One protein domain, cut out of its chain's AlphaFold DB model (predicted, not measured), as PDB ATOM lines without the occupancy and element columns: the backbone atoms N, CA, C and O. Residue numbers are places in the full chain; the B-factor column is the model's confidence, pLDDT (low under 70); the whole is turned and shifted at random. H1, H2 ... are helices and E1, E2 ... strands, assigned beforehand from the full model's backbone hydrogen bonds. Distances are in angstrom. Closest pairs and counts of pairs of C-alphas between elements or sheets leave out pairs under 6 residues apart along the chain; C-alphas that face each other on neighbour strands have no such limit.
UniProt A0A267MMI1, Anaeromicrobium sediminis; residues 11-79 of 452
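AT A GLANCE: This is residues 11 to 79 of the 452 residues of a protein of Anaeromicrobium sediminis (UniProt A0A267MMI1). A long, strongly twisted sheet of four strands, E1 to E4, is joined on one face by a single helix, H1, which packs on it mainly at E4 and lies beside the strands. E3 bends partway, and the hairpins E2 with E3 and E3 with E4 reach out to opposite ends, so that their turns make the long axis. The printed part has 69 residues, with one named helix and four named strands that follow along the chain as H1, E1, E2, E3, E4; the sheet's order is E1, E2, E3, E4, antiparallel throughout, and the class is mixed, helices and strands. The whole is compact, with a radius of gyration of the C-alphas of 12.0 A, yet elongated, spanning 39 by 20 by 19 A.

IN THESE COORDINATES: E3, residues 48 to 58, is the longest strand, 29.5 A from C-alpha 48 at (-26.402, -0.716, -13.236) to C-alpha 58 at (-25.920, 3.549, 15.900). E2 is residues 39 to 45, 17.8 A, and E4 is residues 63 to 69, 17.5 A, ending at C-alpha 69 at (-35.038, 4.952, 1.515). E1, residues 33 to 36, measures 10.1 A. H1, residues 14 to 24, is 15.0 A long and begins at C-alpha 14 at (-34.353, -14.609, 3.173).

HOW THE PARTS SIT: The four strands form a meander, each strand the antiparallel neighbour of the one before, with E1 and E4 as edge strands. E2 and E3 are a hairpin at 176 degrees, with N 50 and O 42 at 2.8 A, within hydrogen-bond range. E3 bends by 55 degrees at residue 52. E3 and E4 are a hairpin at 146 degrees, with N 54 and O 68 at 2.8 A. E1 and E2 are a hairpin at 126 degrees, with N 34 and O 41 at 2.8 A. E1 and E4 are apart. H1 is on the sheet, over none of the strands; its height over the sheet is 6.6 A, from a local plane that 6 C-alphas only just suffice to fit. The closest C-alphas of H1 and E4 are those of Leu 24 and Glu 65, 6.6 A apart. In H1 every O i to N i+4 pair is within hydrogen-bond range.

THE WHOLE: The two C-alphas farthest apart are those of Lys 46 and Glu 60, 38.9 A. The printed part has no cut. The links between strands are tight, and the link from H1 to E1, 8 residues, is short. Residues 70 to 79 follow E4 with no named element, and the C-alphas of Pro 11 and Asn 79 are 10.5 A apart. The mean pLDDT of the printed part is 95.7, and no printed residue is under 70.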
ATOM      1  N   PRO A  11     -25.431 -11.188  -2.112       97.94
ATOM      2  CA  PRO A  11     -26.873 -11.387  -2.013       97.94
ATOM      3  C   PRO A  11     -27.403 -11.076  -0.603       97.94
ATOM      4  O   PRO A  11     -26.687 -11.271   0.390       97.94
ATOM      5  N   VAL A  12     -28.638 -10.575  -0.524       98.06
ATOM      6  CA  VAL A  12     -29.425 -10.505   0.720       98.06
ATOM      7  C   VAL A  12     -30.353 -11.709   0.729       98.06
ATOM      8  O   VAL A  12     -31.240 -11.813  -0.112       98.06
ATOM      9  N   PHE A  13     -30.110 -12.644   1.639       97.69
ATOM     10  CA  PHE A  13     -30.880 -13.883   1.719       97.69
ATOM     11  C   PHE A  13     -32.100 -13.733   2.629       97.69
ATOM     12  O   PHE A  13     -32.158 -12.829   3.460       97.69
ATOM     13  N   GLU A  14     -33.039 -14.670   2.519       96.81
ATOM     14  CA  GLU A  14     -34.353 -14.609   3.173       96.81
ATOM     15  C   GLU A  14     -34.289 -14.386   4.693       96.81
ATOM     16  O   GLU A  14     -35.021 -13.566   5.241       96.81
ATOM     17  N   GLN A  15     -33.367 -15.054   5.394       96.94
ATOM     18  CA  GLN A  15     -33.229 -14.873   6.843       96.94
ATOM     19  C   GLN A  15     -32.759 -13.460   7.213       96.94
ATOM     20  O   GLN A  15     -33.209 -12.903   8.213       96.94
ATOM     21  N   GLU A  16     -31.868 -12.869   6.416       97.69
ATOM     22  CA  GLU A  16     -31.460 -11.479   6.597       97.69
ATOM     23  C   GLU A  16     -32.591 -10.512   6.232       97.69
ATOM     24  O   GLU A  16     -32.786  -9.538   6.952       97.69
ATOM     25  N   ILE A  17     -33.363 -10.787   5.171       98.06
ATOM     26  CA  ILE A  17     -34.550  -9.994   4.808       98.06
ATOM     27  C   ILE A  17     -35.524  -9.947   5.983       98.06
ATOM     28  O   ILE A  17     -35.899  -8.861   6.418       98.06
ATOM     29  N   LYS A  18     -35.867 -11.113   6.545       97.94
ATOM     30  CA  LYS A  18     -36.745 -11.212   7.712       97.94
ATOM     31  C   LYS A  18     -36.193 -10.426   8.899       97.94
ATOM     32  O   LYS A  18     -36.897  -9.600   9.464       97.94
ATOM     33  N   TYR A  19     -34.917 -10.623   9.229       97.88
ATOM     34  CA  TYR A  19     -34.270  -9.898  10.321       97.88
ATOM     35  C   TYR A  19     -34.324  -8.374  10.125       97.88
ATOM     36  O   TYR A  19     -34.630  -7.635  11.057       97.88
ATOM     37  N   LEU A  20     -34.047  -7.885   8.915       98.12
ATOM     38  CA  LEU A  20     -34.087  -6.455   8.618       98.12
ATOM     39  C   LEU A  20     -35.518  -5.905   8.623       98.12
ATOM     40  O   LEU A  20     -35.715  -4.792   9.106       98.12
ATOM     41  N   LYS A  21     -36.514  -6.674   8.170       97.75
ATOM     42  CA  LYS A  21     -37.932  -6.316   8.303       97.75
ATOM     43  C   LYS A  21     -38.328  -6.180   9.772       97.75
ATOM     44  O   LYS A  21     -38.868  -5.149  10.155       97.75
ATOM     45  N   ASP A  22     -37.978  -7.160  10.601       97.56
ATOM     46  CA  ASP A  22     -38.326  -7.180  12.026       97.56
ATOM     47  C   ASP A  22     -37.657  -6.032  12.804       97.56
ATOM     48  O   ASP A  22     -38.259  -5.460  13.712       97.56
ATOM     49  N   LYS A  23     -36.409  -5.672  12.464       97.00
ATOM     50  CA  LYS A  23     -35.659  -4.620  13.177       97.00
ATOM     51  C   LYS A  23     -35.878  -3.206  12.638       97.00
ATOM     52  O   LYS A  23     -35.678  -2.260  13.392       97.00
ATOM     53  N   LEU A  24     -36.199  -3.045  11.353       97.31
ATOM     54  CA  LEU A  24     -36.234  -1.737  10.682       97.31
ATOM     55  C   LEU A  24     -37.568  -1.413  10.000       97.31
ATOM     56  O   LEU A  24     -37.723  -0.298   9.510       97.31
ATOM     57  N   GLY A  25     -38.499  -2.366   9.907       96.44
ATOM     58  CA  GLY A  25     -39.765  -2.186   9.192       96.44
ATOM     59  C   GLY A  25     -39.610  -2.006   7.678       96.44
ATOM     60  O   GLY A  25     -40.506  -1.464   7.039       96.44
ATOM     61  N   ILE A  26     -38.474  -2.411   7.095       95.50
ATOM     62  CA  ILE A  26     -38.215  -2.266   5.654       95.50
ATOM     63  C   ILE A  26     -38.653  -3.500   4.869       95.50
ATOM     64  O   ILE A  26     -38.482  -4.634   5.319       95.50
ATOM     65  N   GLU A  27     -39.157  -3.274   3.659       94.75
ATOM     66  CA  GLU A  27     -39.556  -4.332   2.733       94.75
ATOM     67  C   GLU A  27     -38.498  -4.494   1.644       94.75
ATOM     68  O   GLU A  27     -38.188  -3.563   0.901       94.75
ATOM     69  N   ILE A  28     -37.891  -5.679   1.588       96.19
ATOM     70  CA  ILE A  28     -36.813  -5.999   0.654       96.19
ATOM     71  C   ILE A  28     -37.313  -7.121  -0.259       96.19
ATOM     72  O   ILE A  28     -37.639  -8.191   0.257       96.19
ATOM     73  N   PRO A  29     -37.329  -6.924  -1.588       95.75
ATOM     74  CA  PRO A  29     -37.678  -7.981  -2.523       95.75
ATOM     75  C   PRO A  29     -36.727  -9.172  -2.379       95.75
ATOM     76  O   PRO A  29     -35.500  -9.017  -2.497       95.75
ATOM     77  N   SER A  30     -37.298 -10.354  -2.130       95.81
ATOM     78  CA  SER A  30     -36.550 -11.616  -2.114       95.81
ATOM     79  C   SER A  30     -35.908 -11.861  -3.480       95.81
ATOM     80  O   SER A  30     -36.358 -11.292  -4.464       95.81
ATOM     81  N   ASN A  31     -34.814 -12.626  -3.525       96.00
ATOM     82  CA  ASN A  31     -34.054 -13.025  -4.726       96.00
ATOM     83  C   ASN A  31     -33.604 -11.922  -5.723       96.00
ATOM     84  O   ASN A  31     -33.080 -12.249  -6.788       96.00
ATOM     85  N   LYS A  32     -33.749 -10.633  -5.390       97.50
ATOM     86  CA  LYS A  32     -33.356  -9.495  -6.255       97.50
ATOM     87  C   LYS A  32     -32.277  -8.601  -5.648       97.50
ATOM     88  O   LYS A  32     -31.567  -7.880  -6.353       97.50
ATOM     89  N   CYS A  33     -32.143  -8.624  -4.324       97.81
ATOM     90  CA  CYS A  33     -31.361  -7.629  -3.601       97.81
ATOM     91  C   CYS A  33     -29.960  -8.104  -3.211       97.81
ATOM     92  O   CYS A  33     -29.697  -9.282  -2.960       97.81
ATOM     93  N   PHE A  34     -29.059  -7.131  -3.104       98.00
ATOM     94  CA  PHE A  34     -27.681  -7.286  -2.673       98.00
ATOM     95  C   PHE A  34     -27.328  -6.257  -1.594       98.00
ATOM     96  O   PHE A  34     -27.767  -5.113  -1.645       98.00
ATOM     97  N   MET A  35     -26.478  -6.635  -0.645       97.25
ATOM     98  CA  MET A  35     -25.902  -5.753   0.363       97.25
ATOM     99  C   MET A  35     -24.485  -5.346  -0.039       97.25
ATOM    100  O   MET A  35     -23.638  -6.197  -0.313       97.25
ATOM    101  N   GLU A  36     -24.181  -4.050   0.006       95.25
ATOM    102  CA  GLU A  36     -22.810  -3.540  -0.068       95.25
ATOM    103  C   GLU A  36     -22.655  -2.321   0.846       95.25
ATOM    104  O   GLU A  36     -23.290  -1.295   0.626       95.25
ATOM    105  N   ARG A  37     -21.781  -2.408   1.860       93.12
ATOM    106  CA  ARG A  37     -21.512  -1.303   2.810       93.12
ATOM    107  C   ARG A  37     -22.788  -0.739   3.459       93.12
ATOM    108  O   ARG A  37     -22.969   0.474   3.500       93.12
ATOM    109  N   LEU A  38     -23.656  -1.631   3.947       96.50
ATOM    110  CA  LEU A  38     -24.964  -1.295   4.534       96.50
ATOM    111  C   LEU A  38     -25.911  -0.558   3.572       96.50
ATOM    112  O   LEU A  38     -26.836   0.125   3.998       96.50
ATOM    113  N   GLN A  39     -25.692  -0.697   2.266       97.25
ATOM    114  CA  GLN A  39     -26.628  -0.263   1.240       97.25
ATOM    115  C   GLN A  39     -27.269  -1.498   0.626       97.25
ATOM    116  O   GLN A  39     -26.559  -2.350   0.082       97.25
ATOM    117  N   ILE A  40     -28.593  -1.568   0.693       97.94
ATOM    118  CA  ILE A  40     -29.382  -2.567  -0.021       97.94
ATOM    119  C   ILE A  40     -29.580  -2.042  -1.438       97.94
ATOM    120  O   ILE A  40     -30.100  -0.942  -1.641       97.94
ATOM    121  N   LYS A  41     -29.108  -2.810  -2.411       97.44
ATOM    122  CA  LYS A  41     -29.083  -2.468  -3.830       97.44
ATOM    123  C   LYS A  41     -29.794  -3.543  -4.635       97.44
ATOM    124  O   LYS A  41     -29.709  -4.716  -4.294       97.44
ATOM    125  N   ALA A  42     -30.391  -3.149  -5.747       97.62
ATOM    126  CA  ALA A  42     -30.900  -4.063  -6.760       97.62
ATOM    127  C   ALA A  42     -30.340  -3.680  -8.131       97.62
ATOM    128  O   ALA A  42     -30.025  -2.508  -8.378       97.62
ATOM    129  N   PHE A  43     -30.170  -4.664  -9.011       97.50
ATOM    130  CA  PHE A  43     -29.732  -4.415 -10.382       97.50
ATOM    131  C   PHE A  43     -30.927  -4.024 -11.250       97.50
ATOM    132  O   PHE A  43     -32.007  -4.583 -11.114       97.50
ATOM    133  N   THR A  44     -30.717  -3.071 -12.155       95.94
ATOM    134  CA  THR A  44     -31.713  -2.638 -13.158       95.94
ATOM    135  C   THR A  44     -31.199  -2.862 -14.585       95.94
ATOM    136  O   THR A  44     -31.653  -2.233 -15.536       95.94
ATOM    137  N   GLY A  45     -30.133  -3.646 -14.723       92.06
ATOM    138  CA  GLY A  45     -29.383  -3.859 -15.956       92.06
ATOM    139  C   GLY A  45     -27.950  -4.285 -15.652       92.06
ATOM    140  O   GLY A  45     -27.482  -4.164 -14.514       92.06
ATOM    141  N   LYS A  46     -27.220  -4.743 -16.676       87.94
ATOM    142  CA  LYS A  46     -25.809  -5.121 -16.530       87.94
ATOM    143  C   LYS A  46     -25.035  -3.937 -15.969       87.94
ATOM    144  O   LYS A  46     -25.092  -2.836 -16.512       87.94
ATOM    145  N   GLU A  47     -24.341  -4.158 -14.855       87.19
ATOM    146  CA  GLU A  47     -23.513  -3.144 -14.209       87.19
ATOM    147  C   GLU A  47     -24.230  -1.872 -13.690       87.19
ATOM    148  O   GLU A  47     -23.552  -0.949 -13.217       87.19
ATOM    149  N   LYS A  48     -25.569  -1.828 -13.717       92.19
ATOM    150  CA  LYS A  48     -26.402  -0.716 -13.236       92.19
ATOM    151  C   LYS A  48     -27.148  -1.142 -11.975       92.19
ATOM    152  O   LYS A  48     -27.887  -2.121 -11.994       92.19
ATOM    153  N   THR A  49     -26.968  -0.400 -10.883       94.81
ATOM    154  CA  THR A  49     -27.623  -0.690  -9.598       94.81
ATOM    155  C   THR A  49     -28.373   0.520  -9.067       94.81
ATOM    156  O   THR A  49     -27.838   1.629  -9.106       94.81
ATOM    157  N   LYS A  50     -29.540   0.289  -8.469       95.50
ATOM    158  CA  LYS A  50     -30.300   1.268  -7.690       95.50
ATOM    159  C   LYS A  50     -30.164   0.951  -6.200       95.50
ATOM    160  O   LYS A  50     -30.218  -0.211  -5.813       95.50
ATOM    161  N   ILE A  51     -29.957   1.974  -5.371       96.75
ATOM    162  CA  ILE A  51     -29.979   1.833  -3.908       96.75
ATOM    163  C   ILE A  51     -31.438   1.920  -3.462       96.75
ATOM    164  O   ILE A  51     -32.100   2.905  -3.776       96.75
ATOM    165  N   LEU A  52     -31.918   0.903  -2.750       97.31
ATOM    166  CA  LEU A  52     -33.279   0.861  -2.210       97.31
ATOM    167  C   LEU A  52     -33.308   1.426  -0.788       97.31
ATOM    168  O   LEU A  52     -34.134   2.274  -0.469       97.31
ATOM    169  N   TYR A  53     -32.335   1.017   0.031       98.12
ATOM    170  CA  TYR A  53     -32.180   1.471   1.411       98.12
ATOM    171  C   TYR A  53     -30.708   1.697   1.749       98.12
ATOM    172  O   TYR A  53     -29.829   0.939   1.325       98.12
ATOM    173  N   LYS A  54     -30.431   2.715   2.563       98.06
ATOM    174  CA  LYS A  54     -29.152   2.889   3.259       98.06
ATOM    175  C   LYS A  54     -29.388   2.707   4.748       98.06
ATOM    176  O   LYS A  54     -30.177   3.433   5.341       98.06
ATOM    177  N   ILE A  55     -28.671   1.766   5.344       97.88
ATOM    178  CA  ILE A  55     -28.712   1.453   6.770       97.88
ATOM    179  C   ILE A  55     -27.453   2.028   7.423       97.88
ATOM    180  O   ILE A  55     -26.384   2.100   6.810       97.88
ATOM    181  N   LYS A  56     -27.566   2.432   8.684       97.06
ATOM    182  CA  LYS A  56     -26.428   2.750   9.548       97.06
ATOM    183  C   LYS A  56     -26.531   1.967  10.855       97.06
ATOM    184  O   LYS A  56     -27.606   1.513  11.235       97.06
ATOM    185  N   VAL A  57     -25.394   1.812  11.524       97.19
ATOM    186  CA  VAL A  57     -25.340   1.306  12.897       97.19
ATOM    187  C   VAL A  57     -25.182   2.506  13.819       97.19
ATOM    188  O   VAL A  57     -24.205   3.247  13.679       97.19
ATOM    189  N   ASN A  58     -26.118   2.691  14.745       95.50
ATOM    190  CA  ASN A  58     -25.920   3.549  15.900       95.50
ATOM    191  C   ASN A  58     -24.967   2.826  16.850       95.50
ATOM    192  O   ASN A  58     -25.266   1.740  17.342       95.50
ATOM    193  N   ARG A  59     -23.771   3.391  17.014       91.62
ATOM    194  CA  ARG A  59     -22.680   2.748  17.750       91.62
ATOM    195  C   ARG A  59     -22.931   2.728  19.256       91.62
ATOM    196  O   ARG A  59     -22.512   1.775  19.894       91.62
ATOM    197  N   GLU A  60     -23.565   3.762  19.793       87.56
ATOM    198  CA  GLU A  60     -23.811   3.900  21.233       87.56
ATOM    199  C   GLU A  60     -24.904   2.936  21.680       87.56
ATOM    200  O   GLU A  60     -24.737   2.221  22.658       87.56
ATOM    201  N   GLU A  61     -25.972   2.823  20.890       91.81
ATOM    202  CA  GLU A  61     -27.071   1.907  21.198       91.81
ATOM    203  C   GLU A  61     -26.864   0.485  20.665       91.81
ATOM    204  O   GLU A  61     -27.649  -0.411  20.972       91.81
ATOM    205  N   MET A  62     -25.854   0.274  19.812       93.50
ATOM    206  CA  MET A  62     -25.651  -0.968  19.055       93.50
ATOM    207  C   MET A  62     -26.917  -1.425  18.306       93.50
ATOM    208  O   MET A  62     -27.240  -2.614  18.247       93.50
ATOM    209  N   LYS A  63     -27.626  -0.472  17.689       95.81
ATOM    210  CA  LYS A  63     -28.861  -0.701  16.919       95.81
ATOM    211  C   LYS A  63     -28.716  -0.306  15.457       95.81
ATOM    212  O   LYS A  63     -27.831   0.459  15.073       95.81
ATOM    213  N   LEU A  64     -29.597  -0.857  14.629       97.62
ATOM    214  CA  LEU A  64     -29.702  -0.506  13.217       97.62
ATOM    215  C   LEU A  64     -30.701   0.628  13.036       97.62
ATOM    216  O   LEU A  64     -31.736   0.649  13.693       97.62
ATOM    217  N   GLU A  65     -30.412   1.520  12.097       97.50
ATOM    218  CA  GLU A  65     -31.312   2.605  11.710       97.50
ATOM    219  C   GLU A  65     -31.345   2.741  10.186       97.50
ATOM    220  O   GLU A  65     -30.313   2.625   9.509       97.50
ATOM    221  N   VAL A  66     -32.524   3.039   9.637       97.50
ATOM    222  CA  VAL A  66     -32.660   3.439   8.233       97.50
ATOM    223  C   VAL A  66     -32.215   4.892   8.111       97.50
ATOM    224  O   VAL A  66     -32.759   5.779   8.756       97.50
ATOM    225  N   LYS A  67     -31.200   5.138   7.284       96.56
ATOM    226  CA  LYS A  67     -30.713   6.487   6.984       96.56
ATOM    227  C   LYS A  67     -31.465   7.097   5.803       96.56
ATOM    228  O   LYS A  67     -31.804   8.271   5.834       96.56
ATOM    229  N   GLU A  68     -31.658   6.312   4.750       95.12
ATOM    230  CA  GLU A  68     -32.330   6.744   3.524       95.12
ATOM    231  C   GLU A  68     -33.108   5.566   2.937       95.12
ATOM    232  O   GLU A  68     -32.627   4.429   2.957       95.12
ATOM    233  N   SER A  69     -34.268   5.857   2.363       94.38
ATOM    234  CA  SER A  69     -35.038   4.952   1.515       94.38
ATOM    235  C   SER A  69     -35.304   5.623   0.168       94.38
ATOM    236  O   SER A  69     -35.277   6.848   0.044       94.38
ATOM    237  N   CYS A  70     -35.511   4.821  -0.868       91.94
ATOM    238  CA  CYS A  70     -35.856   5.303  -2.197       91.94
ATOM    239  C   CYS A  70     -37.070   4.535  -2.705       91.94
ATOM    240  O   CYS A  70     -37.106   3.315  -2.581       91.94
ATOM    241  N   ASN A  71     -38.020   5.223  -3.339       90.38
ATOM    242  CA  ASN A  71     -39.111   4.551  -4.034       90.38
ATOM    243  C   ASN A  71     -38.572   3.800  -5.254       90.38
ATOM    244  O   ASN A  71     -37.762   4.318  -6.037       90.38
ATOM    245  N   TYR A  72     -39.033   2.572  -5.441       90.69
ATOM    246  CA  TYR A  72     -38.665   1.731  -6.567       90.69
ATOM    247  C   TYR A  72     -39.879   0.979  -7.097       90.69
ATOM    248  O   TYR A  72     -40.826   0.700  -6.377       90.69
ATOM    249  N   ASP A  73     -39.816   0.683  -8.386       92.31
ATOM    250  CA  ASP A  73     -40.757  -0.182  -9.075       92.31
ATOM    251  C   ASP A  73     -40.091  -1.553  -9.179       92.31
ATOM    252  O   ASP A  73     -39.053  -1.691  -9.834       92.31
ATOM    253  N   GLU A  74     -40.637  -2.535  -8.464       93.12
ATOM    254  CA  GLU A  74     -40.053  -3.870  -8.364       93.12
ATOM    255  C   GLU A  74     -39.997  -4.590  -9.723       93.12
ATOM    256  O   GLU A  74     -39.088  -5.390  -9.953       93.12
ATOM    257  N   SER A  75     -40.900  -4.263 -10.656       93.31
ATOM    258  CA  SER A  75     -40.923  -4.855 -12.002       93.31
ATOM    259  C   SER A  75     -39.683  -4.507 -12.836       93.31
ATOM    260  O   SER A  75     -39.346  -5.212 -13.782       93.31
ATOM    261  N   LYS A  76     -38.967  -3.437 -12.465       94.75
ATOM    262  CA  LYS A  76     -37.734  -2.980 -13.128       94.75
ATOM    263  C   LYS A  76     -36.463  -3.551 -12.498       94.75
ATOM    264  O   LYS A  76     -35.359  -3.186 -12.915       94.75
ATOM    265  N   LEU A  77     -36.596  -4.364 -11.451       97.12
ATOM    266  CA  LEU A  77     -35.479  -4.964 -10.731       97.12
ATOM    267  C   LEU A  77     -35.224  -6.378 -11.243       97.12
ATOM    268  O   LEU A  77     -36.144  -7.190 -11.303       97.12
ATOM    269  N   LEU A  78     -33.961  -6.672 -11.536       98.00
ATOM    270  CA  LEU A  78     -33.540  -7.997 -11.973       98.00
ATOM    271  C   LEU A  78     -33.417  -8.956 -10.785       98.00
ATOM    272  O   LEU A  78     -32.873  -8.589  -9.736       98.00
ATOM    273  N   ASN A  79     -33.869 -10.191 -10.971       97.94
ATOM    274  CA  ASN A  79     -33.608 -11.300 -10.060       97.94
ATOM    275  C   ASN A  79     -32.202 -11.891 -10.274       97.94
ATOM    276  O   ASN A  79     -31.492 -11.551 -11.224       97.94
TER     277      ASN A  79